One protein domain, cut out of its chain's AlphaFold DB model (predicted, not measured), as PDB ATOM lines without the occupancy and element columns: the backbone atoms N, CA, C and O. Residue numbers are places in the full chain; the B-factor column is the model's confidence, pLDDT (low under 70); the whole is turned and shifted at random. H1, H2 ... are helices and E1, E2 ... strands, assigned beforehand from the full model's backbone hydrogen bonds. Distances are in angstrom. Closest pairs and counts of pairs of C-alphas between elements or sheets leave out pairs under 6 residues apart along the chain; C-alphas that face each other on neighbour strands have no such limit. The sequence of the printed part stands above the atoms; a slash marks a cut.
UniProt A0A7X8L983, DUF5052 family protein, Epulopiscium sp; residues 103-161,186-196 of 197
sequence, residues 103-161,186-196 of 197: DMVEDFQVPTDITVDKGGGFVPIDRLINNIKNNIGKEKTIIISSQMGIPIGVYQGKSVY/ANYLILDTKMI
ATOM      1  N   ASP A 103     -17.971 -23.823  48.820       89.38
ATOM      2  CA  ASP A 103     -17.564 -22.612  48.125       89.38
ATOM      3  C   ASP A 103     -18.377 -22.415  46.843       89.38
ATOM      4  O   ASP A 103     -18.732 -23.365  46.134       89.38
ATOM      5  N   MET A 104     -18.690 -21.152  46.554       90.75
ATOM      6  CA  MET A 104     -19.263 -20.784  45.266       90.75
ATOM      7  C   MET A 104     -18.212 -20.976  44.168       90.75
ATOM      8  O   MET A 104     -17.021 -20.772  44.390       90.75
ATOM      9  N   VAL A 105     -18.662 -21.333  42.969       86.50
ATOM     10  CA  VAL A 105     -17.811 -21.417  41.778       86.50
ATOM     11  C   VAL A 105     -17.189 -20.043  41.497       86.50
ATOM     12  O   VAL A 105     -17.904 -19.043  41.407       86.50
ATOM     13  N   GLU A 106     -15.859 -20.011  41.368       70.88
ATOM     14  CA  GLU A 106     -15.075 -18.805  41.073       70.88
ATOM     15  C   GLU A 106     -15.419 -18.209  39.690       70.88
ATOM     16  O   GLU A 106     -16.004 -18.874  38.831       70.88
ATOM     17  N   ASP A 107     -15.077 -16.933  39.482       61.53
ATOM     18  CA  ASP A 107     -15.377 -16.125  38.280       61.53
ATOM     19  C   ASP A 107     -16.862 -15.912  37.961       61.53
ATOM     20  O   ASP A 107     -17.237 -15.443  36.881       61.53
ATOM     21  N   PHE A 108     -17.734 -16.169  38.933       63.91
ATOM     22  CA  PHE A 108     -19.098 -15.679  38.881       63.91
ATOM     23  C   PHE A 108     -19.099 -14.144  38.976       63.91
ATOM     24  O   PHE A 108     -19.033 -13.557  40.054       63.91
ATOM     25  N   GLN A 109     -19.161 -13.486  37.823       53.56
ATOM     26  CA  GLN A 109     -19.403 -12.053  37.719       53.56
ATOM     27  C   GLN A 109     -20.837 -11.853  37.234       53.56
ATOM     28  O   GLN A 109     -21.177 -12.197  36.097       53.56
ATOM     29  N   VAL A 110     -21.690 -11.295  38.098       54.06
ATOM     30  CA  VAL A 110     -22.964 -10.726  37.649       54.06
ATOM     31  C   VAL A 110     -22.598  -9.560  36.726       54.06
ATOM     32  O   VAL A 110     -21.844  -8.688  37.159       54.06
ATOM     33  N   PRO A 111     -23.048  -9.533  35.457       47.31
ATOM     34  CA  PRO A 111     -22.706  -8.443  34.550       47.31
ATOM     35  C   PRO A 111     -23.059  -7.092  35.186       47.31
ATOM     36  O   PRO A 111     -24.213  -6.871  35.544       47.31
ATOM     37  N   THR A 112     -22.070  -6.206  35.330       42.06
ATOM     38  CA  THR A 112     -22.248  -4.868  35.924       42.06
ATOM     39  C   THR A 112     -23.051  -3.935  35.020       42.06
ATOM     40  O   THR A 112     -23.745  -3.054  35.518       42.06
ATOM     41  N   ASP A 113     -23.012  -4.168  33.705       40.72
ATOM     42  CA  ASP A 113     -23.813  -3.450  32.716       40.72
ATOM     43  C   ASP A 113     -25.027  -4.283  32.298       40.72
ATOM     44  O   ASP A 113     -24.965  -5.157  31.425       40.72
ATOM     45  N   ILE A 114     -26.164  -3.986  32.919       43.41
ATOM     46  CA  ILE A 114     -27.472  -4.336  32.375       43.41
ATOM     47  C   ILE A 114     -27.982  -3.074  31.678       43.41
ATOM     48  O   ILE A 114     -28.417  -2.133  32.334       43.41
ATOM     49  N   THR A 115     -27.923  -3.018  30.346       38.09
ATOM     50  CA  THR A 115     -28.604  -1.964  29.581       38.09
ATOM     51  C   THR A 115     -30.109  -2.228  29.671       38.09
ATOM     52  O   THR A 115     -30.666  -3.047  28.939       38.09
ATOM     53  N   VAL A 116     -30.761  -1.619  30.661       43.16
ATOM     54  CA  VAL A 116     -32.193  -1.783  30.926       43.16
ATOM     55  C   VAL A 116     -32.975  -0.790  30.065       43.16
ATOM     56  O   VAL A 116     -33.410   0.246  30.554       43.16
ATOM     57  N   ASP A 117     -33.206  -1.104  28.790       43.34
ATOM     58  CA  ASP A 117     -34.167  -0.321  27.990       43.34
ATOM     59  C   ASP A 117     -35.627  -0.632  28.384       43.34
ATOM     60  O   ASP A 117     -36.548   0.106  28.031       43.34
ATOM     61  N   LYS A 118     -35.867  -1.704  29.159       38.62
ATOM     62  CA  LYS A 118     -37.161  -2.046  29.775       38.62
ATOM     63  C   LYS A 118     -36.932  -2.720  31.132       38.62
ATOM     64  O   LYS A 118     -36.203  -3.699  31.208       38.62
ATOM     65  N   GLY A 119     -37.530  -2.160  32.187       40.09
ATOM     66  CA  GLY A 119     -37.301  -2.492  33.599       40.09
ATOM     67  C   GLY A 119     -37.200  -3.985  33.944       40.09
ATOM     68  O   GLY A 119     -38.055  -4.776  33.557       40.09
ATOM     69  N   GLY A 120     -36.191  -4.324  34.752       45.03
ATOM     70  CA  GLY A 120     -36.009  -5.636  35.380       45.03
ATOM     71  C   GLY A 120     -34.696  -6.300  34.970       45.03
ATOM     72  O   GLY A 120     -34.567  -6.778  33.849       45.03
ATOM     73  N   GLY A 121     -33.719  -6.335  35.883       50.50
ATOM     74  CA  GLY A 121     -32.390  -6.924  35.679       50.50
ATOM     75  C   GLY A 121     -32.400  -8.450  35.576       50.50
ATOM     76  O   GLY A 121     -31.853  -9.135  36.431       50.50
ATOM     77  N   PHE A 122     -33.036  -8.999  34.546       54.25
ATOM     78  CA  PHE A 122     -32.978 -10.424  34.249       54.25
ATOM     79  C   PHE A 122     -31.682 -10.728  33.490       54.25
ATOM     80  O   PHE A 122     -31.524 -10.335  32.333       54.25
ATOM     81  N   VAL A 123     -30.741 -11.426  34.131       61.91
ATOM     82  CA  VAL A 123     -29.567 -11.981  33.443       61.91
ATOM     83  C   VAL A 123     -29.975 -13.330  32.846       61.91
ATOM     84  O   VAL A 123     -30.333 -14.230  33.608       61.91
ATOM     85  N   PRO A 124     -29.930 -13.513  31.511       62.41
ATOM     86  CA  PRO A 124     -30.239 -14.799  30.899       62.41
ATOM     87  C   PRO A 124     -29.350 -15.908  31.466       62.41
ATOM     88  O   PRO A 124     -28.124 -15.765  31.499       62.41
ATOM     89  N   ILE A 125     -29.970 -17.022  31.862       63.91
ATOM     90  CA  ILE A 125     -29.287 -18.199  32.419       63.91
ATOM     91  C   ILE A 125     -28.173 -18.689  31.475       63.91
ATOM     92  O   ILE A 125     -27.105 -19.062  31.943       63.91
ATOM     93  N   ASP A 126     -28.353 -18.582  30.157       64.62
ATOM     94  CA  ASP A 126     -27.338 -18.977  29.170       64.62
ATOM     95  C   ASP A 126     -26.051 -18.139  29.261       64.62
ATOM     96  O   ASP A 126     -24.947 -18.672  29.152       64.62
ATOM     97  N   ARG A 127     -26.166 -16.824  29.505       67.44
ATOM     98  CA  ARG A 127     -24.994 -15.948  29.701       67.44
ATOM     99  C   ARG A 127     -24.272 -16.292  30.996       67.44
ATOM    100  O   ARG A 127     -23.046 -16.327  31.012       67.44
ATOM    101  N   LEU A 128     -25.038 -16.562  32.053       68.75
ATOM    102  CA  LEU A 128     -24.495 -17.017  33.326       68.75
ATOM    103  C   LEU A 128     -23.702 -18.317  33.142       68.75
ATOM    104  O   LEU A 128     -22.543 -18.391  33.534       68.75
ATOM    105  N   ILE A 129     -24.322 -19.311  32.507       69.94
ATOM    106  CA  ILE A 129     -23.739 -20.627  32.267       69.94
ATOM    107  C   ILE A 129     -22.434 -20.519  31.468       69.94
ATOM    108  O   ILE A 129     -21.443 -21.140  31.845       69.94
ATOM    109  N   ASN A 130     -22.405 -19.708  30.410       71.19
ATOM    110  CA  ASN A 130     -21.216 -19.553  29.570       71.19
ATOM    111  C   ASN A 130     -20.004 -19.008  30.337       71.19
ATOM    112  O   ASN A 130     -18.886 -19.451  30.083       71.19
ATOM    113  N   ASN A 131     -20.215 -18.092  31.287       72.88
ATOM    114  CA  ASN A 131     -19.126 -17.498  32.068       72.88
ATOM    115  C   ASN A 131     -18.492 -18.497  33.043       72.88
ATOM    116  O   ASN A 131     -17.290 -18.455  33.272       72.88
ATOM    117  N   ILE A 132     -19.289 -19.411  33.598       74.44
ATOM    118  CA  ILE A 132     -18.844 -20.348  34.640       74.44
ATOM    119  C   ILE A 132     -18.524 -21.744  34.106       74.44
ATOM    120  O   ILE A 132     -18.006 -22.574  34.846       74.44
ATOM    121  N   LYS A 133     -18.829 -22.029  32.836       75.38
ATOM    122  CA  LYS A 133     -18.705 -23.362  32.232       75.38
ATOM    123  C   LYS A 133     -17.326 -23.994  32.430       75.38
ATOM    124  O   LYS A 133     -17.249 -25.188  32.685       75.38
ATOM    125  N   ASN A 134     -16.260 -23.197  32.356       77.25
ATOM    126  CA  ASN A 134     -14.887 -23.677  32.549       77.25
ATOM    127  C   ASN A 134     -14.578 -24.053  34.009       77.25
ATOM    128  O   ASN A 134     -13.682 -24.857  34.253       77.25
ATOM    129  N   ASN A 135     -15.341 -23.511  34.961       80.25
ATOM    130  CA  ASN A 135     -15.149 -23.696  36.400       80.25
ATOM    131  C   ASN A 135     -16.150 -24.710  36.999       80.25
ATOM    132  O   ASN A 135     -16.027 -25.100  38.165       80.25
ATOM    133  N   ILE A 136     -17.129 -25.187  36.214       82.56
ATOM    134  CA  ILE A 136     -18.011 -26.290  36.606       82.56
ATOM    135  C   ILE A 136     -17.371 -27.621  36.192       82.56
ATOM    136  O   ILE A 136     -17.205 -27.909  35.011       82.56
ATOM    137  N   GLY A 137     -17.070 -28.466  37.175       82.06
ATOM    138  CA  GLY A 137     -16.479 -29.791  36.973       82.06
ATOM    139  C   GLY A 137     -17.177 -30.928  37.722       82.06
ATOM    140  O   GLY A 137     -16.720 -32.069  37.650       82.06
ATOM    141  N   LYS A 138     -18.244 -30.649  38.479       90.75
ATOM    142  CA  LYS A 138     -19.034 -31.679  39.178       90.75
ATOM    143  C   LYS A 138     -20.287 -32.062  38.387       90.75
ATOM    144  O   LYS A 138     -20.583 -31.480  37.355       90.75
ATOM    145  N   GLU A 139     -20.992 -33.088  38.857       92.50
ATOM    146  CA  GLU A 139     -22.117 -33.706  38.139       92.50
ATOM    147  C   GLU A 139     -23.408 -32.885  38.212       92.50
ATOM    148  O   GLU A 139     -24.236 -32.943  37.298       92.50
ATOM    149  N   LYS A 140     -23.589 -32.139  39.303       94.25
ATOM    150  CA  LYS A 140     -24.747 -31.288  39.555       94.25
ATOM    151  C   LYS A 140     -24.304 -29.841  39.710       94.25
ATOM    152  O   LYS A 140     -23.352 -29.552  40.440       94.25
ATOM    153  N   THR A 141     -25.065 -28.939  39.104       91.75
ATOM    154  CA  THR A 141     -24.917 -27.489  39.255       91.75
ATOM    155  C   THR A 141     -26.136 -26.933  39.977       91.75
ATOM    156  O   THR A 141     -27.269 -27.260  39.625       91.75
ATOM    157  N   ILE A 142     -25.898 -26.094  40.983       94.69
ATOM    158  CA  ILE A 142     -26.913 -25.435  41.801       94.69
ATOM    159  C   ILE A 142     -26.756 -23.930  41.607       94.69
ATOM    160  O   ILE A 142     -25.775 -23.349  42.056       94.69
ATOM    161  N   ILE A 143     -27.717 -23.285  40.958       92.12
ATOM    162  CA  ILE A 143     -27.739 -21.831  40.786       92.12
ATOM    163  C   ILE A 143     -28.685 -21.255  41.831       92.12
ATOM    164  O   ILE A 143     -29.846 -21.660  41.887       92.12
ATOM    165  N   ILE A 144     -28.198 -20.315  42.640       94.38
ATOM    166  CA  ILE A 144     -29.003 -19.561  43.601       94.38
ATOM    167  C   ILE A 144     -29.168 -18.138  43.083       94.38
ATOM    168  O   ILE A 144     -28.194 -17.491  42.694       94.38
ATOM    169  N   SER A 145     -30.398 -17.640  43.121       92.75
ATOM    170  CA  SER A 145     -30.765 -16.292  42.700       92.75
ATOM    171  C   SER A 145     -31.615 -15.607  43.763       92.75
ATOM    172  O   SER A 145     -32.311 -16.258  44.549       92.75
ATOM    173  N   SER A 146     -31.610 -14.277  43.760       92.31
ATOM    174  CA  SER A 146     -32.566 -13.491  44.536       92.31
ATOM    175  C   SER A 146     -33.998 -13.797  44.084       92.31
ATOM    176  O   SER A 146     -34.233 -14.385  43.021       92.31
ATOM    177  N   GLN A 147     -34.988 -13.348  44.854       88.00
ATOM    178  CA  GLN A 147     -36.391 -13.479  44.455       88.00
ATOM    179  C   GLN A 147     -36.728 -12.781  43.131       88.00
ATOM    180  O   GLN A 147     -37.673 -13.190  42.460       88.00
ATOM    181  N   MET A 148     -35.946 -11.772  42.728       88.94
ATOM    182  CA  MET A 148     -36.087 -11.112  41.424       88.94
ATOM    183  C   MET A 148     -35.466 -11.916  40.271       88.94
ATOM    184  O   MET A 148     -35.512 -11.481  39.125       88.94
ATOM    185  N   GLY A 149     -34.874 -13.078  40.559       84.56
ATOM    186  CA  GLY A 149     -34.194 -13.910  39.570       84.56
ATOM    187  C   GLY A 149     -32.761 -13.470  39.273       84.56
ATOM    188  O   GLY A 149     -32.119 -14.087  38.427       84.56
ATOM    189  N   ILE A 150     -32.237 -12.461  39.978       87.12
ATOM    190  CA  ILE A 150     -30.856 -12.001  39.809       87.12
ATOM    191  C   ILE A 150     -29.918 -13.049  40.422       87.12
ATOM    192  O   ILE A 150     -30.073 -13.361  41.606       87.12
ATOM    193  N   PRO A 151     -28.975 -13.618  39.654       87.94
ATOM    194  CA  PRO A 151     -28.049 -14.621  40.165       87.94
ATOM    195  C   PRO A 151     -27.239 -14.108  41.370       87.94
ATOM    196  O   PRO A 151     -26.663 -13.028  41.310       87.94
ATOM    197  N   ILE A 152     -27.167 -14.903  42.441       90.88
ATOM    198  CA  ILE A 152     -26.355 -14.640  43.645       90.88
ATOM    199  C   ILE A 152     -25.056 -15.445  43.614       90.88
ATOM    200  O   ILE A 152     -24.002 -14.942  43.991       90.88
ATOM    201  N   GLY A 153     -25.134 -16.707  43.202       90.12
ATOM    202  CA  GLY A 153     -23.973 -17.582  43.174       90.12
ATOM    203  C   GLY A 153     -24.310 -18.970  42.663       90.12
ATOM    204  O   GLY A 153     -25.478 -19.354  42.553       90.12
ATOM    205  N   VAL A 154     -23.262 -19.725  42.351       91.75
ATOM    206  CA  VAL A 154     -23.374 -21.093  41.850       91.75
ATOM    207  C   VAL A 154     -22.584 -22.023  42.751       91.75
ATOM    208  O   VAL A 154     -21.433 -21.746  43.055       91.75
ATOM    209  N   TYR A 155     -23.199 -23.130  43.150       94.50
ATOM    210  CA  TYR A 155     -22.545 -24.252  43.816       94.50
ATOM    211  C   TYR A 155     -22.537 -25.461  42.884       94.50
ATOM    212  O   TYR A 155     -23.289 -25.535  41.908       94.50
ATOM    213  N   GLN A 156     -21.695 -26.439  43.193       94.12
ATOM    214  CA  GLN A 156     -21.605 -27.673  42.426       94.12
ATOM    215  C   GLN A 156     -21.270 -28.855  43.336       94.12
ATOM    216  O   GLN A 156     -20.591 -28.683  44.345       94.12
ATOM    217  N   GLY A 157     -21.730 -30.053  42.981       95.31
ATOM    218  CA  GLY A 157     -21.480 -31.263  43.767       95.31
ATOM    219  C   GLY A 157     -21.733 -32.541  42.978       95.31
ATOM    220  O   GLY A 157     -22.275 -32.502  41.871       95.31
ATOM    221  N   LYS A 158     -21.305 -33.682  43.519       95.62
ATOM    222  CA  LYS A 158     -21.587 -35.001  42.931       95.62
ATOM    223  C   LYS A 158     -22.947 -35.518  43.393       95.62
ATOM    224  O   LYS A 158     -23.799 -35.848  42.575       95.62
ATOM    225  N   SER A 159     -23.172 -35.535  44.704       95.31
ATOM    226  CA  SER A 159     -24.430 -35.959  45.315       95.31
ATOM    227  C   SER A 159     -25.184 -34.751  45.844       95.31
ATOM    228  O   SER A 159     -24.707 -34.058  46.745       95.31
ATOM    229  N   VAL A 160     -26.356 -34.491  45.259       97.44
ATOM    230  CA  VAL A 160     -27.195 -33.342  45.603       97.44
ATOM    231  C   VAL A 160     -28.640 -33.777  45.781       97.44
ATOM    232  O   VAL A 160     -29.227 -34.368  44.873       97.44
ATOM    233  N   TYR A 161     -29.226 -33.454  46.931       96.19
ATOM    234  CA  TYR A 161     -30.651 -33.655  47.204       96.19
ATOM    235  C   TYR A 161     -31.196 -32.565  48.128       96.19
ATOM    236  O   TYR A 161     -30.445 -31.807  48.741       96.19
ATOM    237  N   ALA A 186     -34.944 -17.420  48.604       94.69
ATOM    238  CA  ALA A 186     -34.158 -17.465  47.369       94.69
ATOM    239  C   ALA A 186     -34.879 -18.275  46.286       94.69
ATOM    240  O   ALA A 186     -35.613 -19.214  46.599       94.69
ATOM    241  N   ASN A 187     -34.595 -17.970  45.022       93.88
ATOM    242  CA  ASN A 187     -34.880 -18.876  43.915       93.88
ATOM    243  C   ASN A 187     -33.674 -19.803  43.725       93.88
ATOM    244  O   ASN A 187     -32.531 -19.369  43.874       93.88
ATOM    245  N   TYR A 188     -33.908 -21.068  43.380       94.19
ATOM    246  CA  TYR A 188     -32.826 -21.999  43.076       94.19
ATOM    247  C   TYR A 188     -33.169 -22.912  41.904       94.19
ATOM    248  O   TYR A 188     -34.321 -23.295  41.706       94.19
ATOM    249  N   LEU A 189     -32.140 -23.282  41.148       91.69
ATOM    250  CA  LEU A 189     -32.201 -24.248  40.060       91.69
ATOM    251  C   LEU A 189     -31.106 -25.290  40.273       91.69
ATOM    252  O   LEU A 189     -29.937 -24.937  40.396       91.69
ATOM    253  N   ILE A 190     -31.484 -26.567  40.301       92.88
ATOM    254  CA  ILE A 190     -30.543 -27.690  40.352       92.88
ATOM    255  C   ILE A 190     -30.695 -28.478  39.060       92.88
ATOM    256  O   ILE A 190     -31.801 -28.885  38.708       92.88
ATOM    257  N   LEU A 191     -29.588 -28.694  38.361       89.44
ATOM    258  CA  LEU A 191     -29.563 -29.380  37.073       89.44
ATOM    259  C   LEU A 191     -28.371 -30.330  36.978       89.44
ATOM    260  O   LEU A 191     -27.354 -30.143  37.651       89.44
ATOM    261  N   ASP A 192     -28.502 -31.349  36.128       89.38
ATOM    262  CA  ASP A 192     -27.345 -32.132  35.705       89.38
ATOM    263  C   ASP A 192     -26.414 -31.227  34.904       89.38
ATOM    264  O   ASP A 192     -26.828 -30.656  33.896       89.38
ATOM    265  N   THR A 193     -25.145 -31.153  35.284       86.69
ATOM    266  CA  THR A 193     -24.156 -30.313  34.602       86.69
ATOM    267  C   THR A 193     -24.031 -30.655  33.118       86.69
ATOM    268  O   THR A 193     -23.823 -29.769  32.307       86.69
ATOM    269  N   LYS A 194     -24.274 -31.903  32.700       84.38
ATOM    270  CA  LYS A 194     -24.303 -32.278  31.270       84.38
ATOM    271  C   LYS A 194     -25.383 -31.554  30.441       84.38
ATOM    272  O   LYS A 194     -25.358 -31.630  29.217       84.38
ATOM    273  N   MET A 195     -26.368 -30.920  31.087       79.00
ATOM    274  CA  MET A 195     -27.395 -30.104  30.426       79.00
ATOM    275  C   MET A 195     -26.887 -28.698  30.084       79.00
ATOM    276  O   MET A 195     -27.485 -28.024  29.248       79.00
ATOM    277  N   ILE A 196     -25.787 -28.270  30.711       76.62
ATOM    278  CA  ILE A 196     -25.039 -27.065  30.363       76.62
ATOM    279  C   ILE A 196     -24.199 -27.389  29.124       76.62
ATOM    280  O   ILE A 196     -23.299 -28.227  29.175       76.62
TER     281      ILE A 196
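Overview. This is residues 103 to 161 and 186 to 196 of the 197 residues of the protein "DUF5052 family protein" of Epulopiscium sp (UniProt A0A7X8L983). Little regular structure: a small antiparallel sheet, E2-E1-E3, has the short helix H1 near it, and unnamed residues 103 to 124 loop out to one end of the long axis. The class is mixed, with 70 residues printed, 27 in named elements, in the order H1, E1, E2, E3. It is compact, with a radius of gyration of the C-alphas of 12.4 A, but elongated, spanning 40 by 23 by 22 A.

Arrangement. E1, residues 140 to 145, is antiparallel to edge strands E2, residues 151 to 157, a hairpin with N 142 and O 155 2.8 A apart, and E3, residues 187 to 192, with N 143 and O 189 2.8 A apart. H1, residues 125 to 132, only grazes the sheet; its O i to N i+4 pairs are all within hydrogen-bond range.

Along the chain. H1 spans 10.9 A from C-alpha 125 (-29.287, -18.199, 32.419). E1 spans 16.5 A, E2 18.3 A and E3 17.3 A, ending at C-alpha 192 (-27.345, -32.132, 35.705).

Size, cuts and confidence. Residues 162 to 185 are cut out; C-alphas 161 and 186 are 16.6 A apart. No printed link is long. Residues 107 to 129 have pLDDT under 70.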